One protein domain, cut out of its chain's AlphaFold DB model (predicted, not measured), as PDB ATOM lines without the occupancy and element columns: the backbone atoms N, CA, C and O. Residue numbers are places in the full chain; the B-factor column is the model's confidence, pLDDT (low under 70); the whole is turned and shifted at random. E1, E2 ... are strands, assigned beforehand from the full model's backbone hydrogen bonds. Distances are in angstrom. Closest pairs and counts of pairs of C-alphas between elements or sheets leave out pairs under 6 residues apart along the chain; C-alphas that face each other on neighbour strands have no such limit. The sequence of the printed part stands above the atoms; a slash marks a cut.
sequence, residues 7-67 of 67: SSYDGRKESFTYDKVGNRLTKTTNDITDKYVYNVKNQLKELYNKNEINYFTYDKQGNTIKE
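Overview. This is residues 7 to 67 of the 67 residues of the protein "YD repeat-containing protein" of Clostridium gasigenes (UniProt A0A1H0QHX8). This is a single twisted sheet in which the chain zigzags back and forth: the strands E1 to E6 lie side by side, each folding back on the one before, with no named helix to cover either face. Beyond E6 the chain folds back once more as a small separate hairpin, residues 57 to 58 pairing with E7. The printed part has 61 residues, with seven named strands, E1 to E7 in order along the chain; the sheet order is E1 - E2 - E3 - E4 - E5 - E6, all antiparallel, and the class is all strand. The whole is loose, with a radius of gyration of the C-alphas of 13.3 A, and flat, spanning 42 by 27 by 15 A.

Arrangement. Start at E1, residues 7 to 9, an edge strand that forms a hairpin with E2, residues 12 to 18; look for N 12 and O 9, 3.1 A apart and within hydrogen-bond range. E2 and E3, residues 24 to 29, are the next hairpin, antiparallel at 167 degrees, with N 25 and O 17 at 2.8 A. The pairing of E2 is staggered: residues 12 to 14 pair with E1 and residues 14 to 18 with E3. E3 and E4, residues 32 to 38, form a hairpin with N 34 and O 27 at 2.8 A. E4 is staggered too, pairing with E3 over residues 32 to 35 and with E5, residues 44 to 48, over residues 35 to 38. In the hairpin of E4 and E5, N 45 and O 37 are 2.7 A apart. E5 and the other edge strand, E6, residues 53 to 55, make the last hairpin of the sheet, with N 54 and O 47 at 2.8 A. These six strands are a meander, each the antiparallel neighbour of the one before. E7, residues 64 to 66, pairs with no named strand; it pairs antiparallel with residues 57 to 58. The closest C-alphas of E6 and E7 are those of Tyr 55 and Lys 66, 7.9 A apart.

Along the chain. Find C-alpha 7 at (3.524, -3.546, -10.131), where E1 begins. E2 runs 19.6 A from its first to its last C-alpha, E3 13.7 A, E4 20.1 A and E5 11.0 A. E4 begins at C-alpha 32, (17.040, -7.742, -5.129). E7 ends at C-alpha 66, (30.485, 8.985, -18.845).

Size, cuts and confidence. The two C-alphas farthest apart are those of Gly 11 and Lys 60, 42.6 A. The printed part has no cut and no long link. Mean pLDDT of the printed part is 85.5; look for values under 70 at residues 7 to 12 and 66 to 67.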
ATOM      1  N   SER A   7       4.068  -2.780  -9.017       58.88
ATOM      2  CA  SER A   7       3.524  -3.546 -10.131       58.88
ATOM      3  C   SER A   7       3.879  -5.008  -9.970       58.88
ATOM      4  O   SER A   7       5.053  -5.366  -9.894       58.88
ATOM      5  N   SER A   8       2.855  -5.856  -9.984       52.12
ATOM      6  CA  SER A   8       3.021  -7.292 -10.132       52.12
ATOM      7  C   SER A   8       2.763  -7.676 -11.583       52.12
ATOM      8  O   SER A   8       1.647  -7.504 -12.077       52.12
ATOM      9  N   TYR A   9       3.771  -8.217 -12.257       57.62
ATOM     10  CA  TYR A   9       3.593  -8.876 -13.547       57.62
ATOM     11  C   TYR A   9       4.183 -10.278 -13.440       57.62
ATOM     12  O   TYR A   9       5.330 -10.434 -13.022       57.62
ATOM     13  N   ASP A  10       3.384 -11.291 -13.772       59.38
ATOM     14  CA  ASP A  10       3.847 -12.677 -13.918       59.38
ATOM     15  C   ASP A  10       4.610 -13.223 -12.685       59.38
ATOM     16  O   ASP A  10       5.712 -13.757 -12.772       59.38
ATOM     17  N   GLY A  11       4.067 -12.998 -11.480       66.88
ATOM     18  CA  GLY A  11       4.653 -13.492 -10.223       66.88
ATOM     19  C   GLY A  11       5.913 -12.760  -9.736       66.88
ATOM     20  O   GLY A  11       6.391 -13.051  -8.639       66.88
ATOM     21  N   ARG A  12       6.431 -11.777 -10.484       66.69
ATOM     22  CA  ARG A  12       7.488 -10.874 -10.013       66.69
ATOM     23  C   ARG A  12       6.869  -9.725  -9.231       66.69
ATOM     24  O   ARG A  12       6.009  -9.013  -9.749       66.69
ATOM     25  N   LYS A  13       7.308  -9.551  -7.984       80.50
ATOM     26  CA  LYS A  13       6.935  -8.396  -7.161       80.50
ATOM     27  C   LYS A  13       7.993  -7.324  -7.336       80.50
ATOM     28  O   LYS A  13       9.150  -7.545  -6.972       80.50
ATOM     29  N   GLU A  14       7.590  -6.195  -7.906       86.94
ATOM     30  CA  GLU A  14       8.433  -5.015  -8.018       86.94
ATOM     31  C   GLU A  14       7.880  -3.892  -7.142       86.94
ATOM     32  O   GLU A  14       6.791  -3.378  -7.397       86.94
ATOM     33  N   SER A  15       8.651  -3.488  -6.133       87.75
ATOM     34  CA  SER A  15       8.321  -2.344  -5.283       87.75
ATOM     35  C   SER A  15       9.271  -1.187  -5.550       87.75
ATOM     36  O   SER A  15      10.485  -1.383  -5.663       87.75
ATOM     37  N   PHE A  16       8.734   0.029  -5.602       90.25
ATOM     38  CA  PHE A  16       9.508   1.226  -5.906       90.25
ATOM     39  C   PHE A  16       9.292   2.295  -4.841       90.25
ATOM     40  O   PHE A  16       8.163   2.569  -4.432       90.25
ATOM     41  N   THR A  17      10.370   2.962  -4.438       92.12
ATOM     42  CA  THR A  17      10.275   4.179  -3.624       92.12
ATOM     43  C   THR A  17      10.691   5.388  -4.435       92.12
ATOM     44  O   THR A  17      11.448   5.283  -5.401       92.12
ATOM     45  N   TYR A  18      10.169   6.548  -4.052       91.38
ATOM     46  CA  TYR A  18      10.373   7.789  -4.777       91.38
ATOM     47  C   TYR A  18      10.633   8.939  -3.807       91.38
ATOM     48  O   TYR A  18      10.088   8.953  -2.702       91.38
ATOM     49  N   ASP A  19      11.442   9.910  -4.222       89.31
ATOM     50  CA  ASP A  19      11.592  11.169  -3.501       89.31
ATOM     51  C   ASP A  19      10.360  12.078  -3.693       89.31
ATOM     52  O   ASP A  19       9.395  11.742  -4.385       89.31
ATOM     53  N   LYS A  20      10.381  13.264  -3.073       87.94
ATOM     54  CA  LYS A  20       9.261  14.219  -3.131       87.94
ATOM     55  C   LYS A  20       9.001  14.781  -4.533       87.94
ATOM     56  O   LYS A  20       7.866  15.146  -4.828       87.94
ATOM     57  N   VAL A  21      10.026  14.861  -5.380       87.94
ATOM     58  CA  VAL A  21       9.908  15.301  -6.785       87.94
ATOM     59  C   VAL A  21       9.658  14.110  -7.732       87.94
ATOM     60  O   VAL A  21       9.396  14.257  -8.929       87.94
ATOM     61  N   GLY A  22       9.647  12.911  -7.153       88.44
ATOM     62  CA  GLY A  22       9.346  11.603  -7.691       88.44
ATOM     63  C   GLY A  22      10.480  10.940  -8.476       88.44
ATOM     64  O   GLY A  22      10.208  10.056  -9.287       88.44
ATOM     65  N   ASN A  23      11.740  11.308  -8.258       91.06
ATOM     66  CA  ASN A  23      12.841  10.454  -8.707       91.06
ATOM     67  C   ASN A  23      12.787   9.130  -7.939       91.06
ATOM     68  O   ASN A  23      12.431   9.109  -6.763       91.06
ATOM     69  N   ARG A  24      13.089   8.013  -8.600       94.00
ATOM     70  CA  ARG A  24      13.019   6.683  -7.985       94.00
ATOM     71  C   ARG A  24      14.207   6.506  -7.055       94.00
ATOM     72  O   ARG A  24      15.304   6.508  -7.559       94.00
ATOM     73  N   LEU A  25      14.023   6.300  -5.755       93.94
ATOM     74  CA  LEU A  25      15.131   6.095  -4.811       93.94
ATOM     75  C   LEU A  25      15.558   4.630  -4.723       93.94
ATOM     76  O   LEU A  25      16.751   4.330  -4.657       93.94
ATOM     77  N   THR A  26      14.593   3.711  -4.748       93.94
ATOM     78  CA  THR A  26      14.857   2.269  -4.739       93.94
ATOM     79  C   THR A  26      13.948   1.529  -5.706       93.94
ATOM     80  O   THR A  26      12.812   1.945  -5.969       93.94
ATOM     81  N   LYS A  27      14.455   0.410  -6.215       92.62
ATOM     82  CA  LYS A  27      13.698  -0.618  -6.921       92.62
ATOM     83  C   LYS A  27      14.006  -1.944  -6.252       92.62
ATOM     84  O   LYS A  27      15.172  -2.297  -6.171       92.62
ATOM     85  N   THR A  28      12.994  -2.684  -5.827       91.44
ATOM     86  CA  THR A  28      13.181  -4.049  -5.337       91.44
ATOM     87  C   THR A  28      12.414  -5.008  -6.225       91.44
ATOM     88  O   THR A  28      11.203  -4.861  -6.345       91.44
ATOM     89  N   THR A  29      13.100  -5.981  -6.819       89.81
ATOM     90  CA  THR A  29      12.509  -7.048  -7.635       89.81
ATOM     91  C   THR A  29      12.918  -8.390  -7.047       89.81
ATOM     92  O   THR A  29      14.106  -8.705  -7.043       89.81
ATOM     93  N   ASN A  30      11.956  -9.186  -6.567       86.50
ATOM     94  CA  ASN A  30      12.209 -10.511  -5.973       86.50
ATOM     95  C   ASN A  30      13.402 -10.500  -4.983       86.50
ATOM     96  O   ASN A  30      14.384 -11.216  -5.176       86.50
ATOM     97  N   ASP A  31      13.336  -9.615  -3.981       84.69
ATOM     98  CA  ASP A  31      14.342  -9.409  -2.919       84.69
ATOM     99  C   ASP A  31      15.684  -8.784  -3.351       84.69
ATOM    100  O   ASP A  31      16.538  -8.490  -2.512       84.69
ATOM    101  N   ILE A  32      15.875  -8.491  -4.639       89.25
ATOM    102  CA  ILE A  32      17.040  -7.742  -5.129       89.25
ATOM    103  C   ILE A  32      16.701  -6.258  -5.126       89.25
ATOM    104  O   ILE A  32      15.764  -5.859  -5.810       89.25
ATOM    105  N   THR A  33      17.447  -5.450  -4.365       92.25
ATOM    106  CA  THR A  33      17.212  -4.002  -4.255       92.25
ATOM    107  C   THR A  33      18.310  -3.194  -4.929       92.25
ATOM    108  O   THR A  33      19.448  -3.200  -4.462       92.25
ATOM    109  N   ASP A  34      17.925  -2.423  -5.939       94.44
ATOM    110  CA  ASP A  34      18.754  -1.402  -6.562       94.44
ATOM    111  C   ASP A  34      18.481  -0.038  -5.911       94.44
ATOM    112  O   ASP A  34      17.329   0.300  -5.592       94.44
ATOM    113  N   LYS A  35      19.530   0.767  -5.712       95.31
ATOM    114  CA  LYS A  35      19.427   2.132  -5.166       95.31
ATOM    115  C   LYS A  35      19.915   3.156  -6.174       95.31
ATOM    116  O   LYS A  35      20.945   2.969  -6.814       95.31
ATOM    117  N   TYR A  36      19.210   4.273  -6.240       95.38
ATOM    118  CA  TYR A  36      19.468   5.351  -7.182       95.38
ATOM    119  C   TYR A  36      19.734   6.638  -6.399       95.38
ATOM    120  O   TYR A  36      18.917   7.059  -5.576       95.38
ATOM    121  N   VAL A  37      20.872   7.275  -6.658       94.19
ATOM    122  CA  VAL A  37      21.261   8.546  -6.037       94.19
ATOM    123  C   VAL A  37      21.252   9.626  -7.098       94.19
ATOM    124  O   VAL A  37      21.845   9.451  -8.158       94.19
ATOM    125  N   TYR A  38      20.617  10.757  -6.807       92.75
ATOM    126  CA  TYR A  38      20.492  11.870  -7.743       92.75
ATOM    127  C   TYR A  38      21.293  13.079  -7.275       92.75
ATOM    128  O   TYR A  38      21.482  13.302  -6.079       92.75
ATOM    129  N   ASN A  39      21.759  13.877  -8.231       90.56
ATOM    130  CA  ASN A  39      22.337  15.184  -7.951       90.56
ATOM    131  C   ASN A  39      21.240  16.246  -7.718       90.56
ATOM    132  O   ASN A  39      20.049  16.005  -7.918       90.56
ATOM    133  N   VAL A  40      21.648  17.463  -7.353       88.31
ATOM    134  CA  VAL A  40      20.736  18.603  -7.114       88.31
ATOM    135  C   VAL A  40      19.914  19.027  -8.340       88.31
ATOM    136  O   VAL A  40      18.942  19.762  -8.199       88.31
ATOM    137  N   LYS A  41      20.291  18.575  -9.542       89.62
ATOM    138  CA  LYS A  41      19.567  18.801 -10.801       89.62
ATOM    139  C   LYS A  41      18.610  17.649 -11.150       89.62
ATOM    140  O   LYS A  41      18.097  17.624 -12.263       89.62
ATOM    141  N   ASN A  42      18.362  16.708 -10.232       90.00
ATOM    142  CA  ASN A  42      17.545  15.505 -10.447       90.00
ATOM    143  C   ASN A  42      18.095  14.545 -11.518       90.00
ATOM    144  O   ASN A  42      17.336  13.831 -12.168       90.00
ATOM    145  N   GLN A  43      19.413  14.504 -11.703       90.31
ATOM    146  CA  GLN A  43      20.067  13.578 -12.631       90.31
ATOM    147  C   GLN A  43      20.684  12.416 -11.852       90.31
ATOM    148  O   GLN A  43      21.249  12.636 -10.778       90.31
ATOM    149  N   LEU A  44      20.556  11.193 -12.370       92.88
ATOM    150  CA  LEU A  44      21.039   9.975 -11.715       92.88
ATOM    151  C   LEU A  44      22.563  10.010 -11.633       92.88
ATOM    152  O   LEU A  44      23.220   9.907 -12.646       92.88
ATOM    153  N   LYS A  45      23.133  10.144 -10.445       93.62
ATOM    154  CA  LYS A  45      24.581  10.186 -10.226       93.62
ATOM    155  C   LYS A  45      25.158   8.796  -9.968       93.62
ATOM    156  O   LYS A  45      26.273   8.510 -10.388       93.62
ATOM    157  N   GLU A  46      24.428   7.955  -9.241       94.31
ATOM    158  CA  GLU A  46      24.929   6.648  -8.806       94.31
ATOM    159  C   GLU A  46      23.798   5.621  -8.849       94.31
ATOM    160  O   GLU A  46      22.688   5.892  -8.379       94.31
ATOM    161  N   LEU A  47      24.090   4.444  -9.395       94.44
ATOM    162  CA  LEU A  47      23.210   3.285  -9.392       94.44
ATOM    163  C   LEU A  47      23.921   2.133  -8.691       94.44
ATOM    164  O   LEU A  47      24.897   1.588  -9.200       94.44
ATOM    165  N   TYR A  48      23.409   1.773  -7.524       94.81
ATOM    166  CA  TYR A  48      23.857   0.627  -6.753       94.81
ATOM    167  C   TYR A  48      22.995  -0.560  -7.152       94.81
ATOM    168  O   TYR A  48      21.829  -0.615  -6.766       94.81
ATOM    169  N   ASN A  49      23.576  -1.489  -7.898       89.94
ATOM    170  CA  ASN A  49      22.977  -2.787  -8.169       89.94
ATOM    171  C   ASN A  49      23.525  -3.809  -7.163       89.94
ATOM    172  O   ASN A  49      24.434  -3.521  -6.384       89.94
ATOM    173  N   LYS A  50      23.014  -5.042  -7.206       87.06
ATOM    174  CA  LYS A  50      23.416  -6.120  -6.285       87.06
ATOM    175  C   LYS A  50      24.937  -6.315  -6.150       87.06
ATOM    176  O   LYS A  50      25.406  -6.597  -5.052       87.06
ATOM    177  N   ASN A  51      25.682  -6.181  -7.250       87.44
ATOM    178  CA  ASN A  51      27.107  -6.532  -7.317       87.44
ATOM    179  C   ASN A  51      28.015  -5.384  -7.776       87.44
ATOM    180  O   ASN A  51      29.231  -5.552  -7.819       87.44
ATOM    181  N   GLU A  52      27.451  -4.245  -8.162       92.38
ATOM    182  CA  GLU A  52      28.197  -3.183  -8.831       92.38
ATOM    183  C   GLU A  52      27.610  -1.811  -8.515       92.38
ATOM    184  O   GLU A  52      26.429  -1.676  -8.184       92.38
ATOM    185  N   ILE A  53      28.455  -0.792  -8.640       92.25
ATOM    186  CA  ILE A  53      28.057   0.604  -8.526       92.25
ATOM    187  C   ILE A  53      28.420   1.277  -9.842       92.25
ATOM    188  O   ILE A  53      29.595   1.346 -10.202       92.25
ATOM    189  N   ASN A  54      27.405   1.777 -10.535       91.62
ATOM    190  CA  ASN A  54      27.559   2.555 -11.754       91.62
ATOM    191  C   ASN A  54      27.551   4.041 -11.396       91.62
ATOM    192  O   ASN A  54      26.669   4.503 -10.666       91.62
ATOM    193  N   TYR A  55      28.537   4.778 -11.899       91.75
ATOM    194  CA  TYR A  55      28.695   6.205 -11.644       91.75
ATOM    195  C   TYR A  55      28.464   6.979 -12.929       91.75
ATOM    196  O   TYR A  55      29.152   6.763 -13.919       91.75
ATOM    197  N   PHE A  56      27.561   7.944 -12.868       89.56
ATOM    198  CA  PHE A  56      27.226   8.802 -13.989       89.56
ATOM    199  C   PHE A  56      27.713  10.215 -13.693       89.56
ATOM    200  O   PHE A  56      27.474  10.780 -12.617       89.56
ATOM    201  N   THR A  57      28.405  10.805 -14.659       87.88
ATOM    202  CA  THR A  57      28.854  12.197 -14.585       87.88
ATOM    203  C   THR A  57      28.193  13.012 -15.679       87.88
ATOM    204  O   THR A  57      27.940  12.523 -16.779       87.88
ATOM    205  N   TYR A  58      27.912  14.272 -15.366       86.56
ATOM    206  CA  TYR A  58      27.234  15.188 -16.273       86.56
ATOM    207  C   TYR A  58      28.046  16.462 -16.445       86.56
ATOM    208  O   TYR A  58      28.684  16.934 -15.499       86.56
ATOM    209  N   ASP A  59      27.999  17.035 -17.643       85.31
ATOM    210  CA  ASP A  59      28.560  18.354 -17.897       85.31
ATOM    211  C   ASP A  59      27.682  19.461 -17.290       85.31
ATOM    212  O   ASP A  59      26.612  19.236 -16.710       85.31
ATOM    213  N   LYS A  60      28.139  20.712 -17.403       82.50
ATOM    214  CA  LYS A  60      27.382  21.862 -16.888       82.50
ATOM    215  C   LYS A  60      26.033  22.044 -17.597       82.50
ATOM    216  O   LYS A  60      25.119  22.582 -16.966       82.50
ATOM    217  N   GLN A  61      25.915  21.602 -18.852       85.50
ATOM    218  CA  GLN A  61      24.685  21.637 -19.647       85.50
ATOM    219  C   GLN A  61      23.725  20.482 -19.310       85.50
ATOM    220  O   GLN A  61      22.539  20.578 -19.605       85.50
ATOM    221  N   GLY A  62      24.199  19.453 -18.602       78.56
ATOM    222  CA  GLY A  62      23.426  18.293 -18.185       78.56
ATOM    223  C   GLY A  62      23.556  17.078 -19.106       78.56
ATOM    224  O   GLY A  62      22.814  16.120 -18.903       78.56
ATOM    225  N   ASN A  63      24.482  17.080 -20.068       81.69
ATOM    226  CA  ASN A  63      24.744  15.909 -20.905       81.69
ATOM    227  C   ASN A  63      25.592  14.888 -20.142       81.69
ATOM    228  O   ASN A  63      26.494  15.269 -19.394       81.69
ATOM    229  N   THR A  64      25.320  13.598 -20.339       80.19
ATOM    230  CA  THR A  64      26.109  12.507 -19.753       80.19
ATOM    231  C   THR A  64      27.514  12.509 -20.357       80.19
ATOM    232  O   THR A  64      27.667  12.388 -21.568       80.19
ATOM    233  N   ILE A  65      28.544  12.666 -19.522       73.62
ATOM    234  CA  ILE A  65      29.954  12.631 -19.945       73.62
ATOM    235  C   ILE A  65      30.485  11.193 -19.932       73.62
ATOM    236  O   ILE A  65      31.394  10.868 -20.696       73.62
ATOM    237  N   LYS A  66      29.963  10.337 -19.045       61.44
ATOM    238  CA  LYS A  66      30.485   8.985 -18.845       61.44
ATOM    239  C   LYS A  66      29.415   8.027 -18.316       61.44
ATOM    240  O   LYS A  66      28.712   8.383 -17.368       61.44
ATOM    241  N   GLU A  67      29.361   6.844 -18.927       56.47
ATOM    242  CA  GLU A  67      28.832   5.586 -18.378       56.47
ATOM    243  C   GLU A  67      30.014   4.651 -18.084       56.47
ATOM    244  O   GLU A  67      31.002   4.686 -18.861       56.47
TER     245      GLU A  67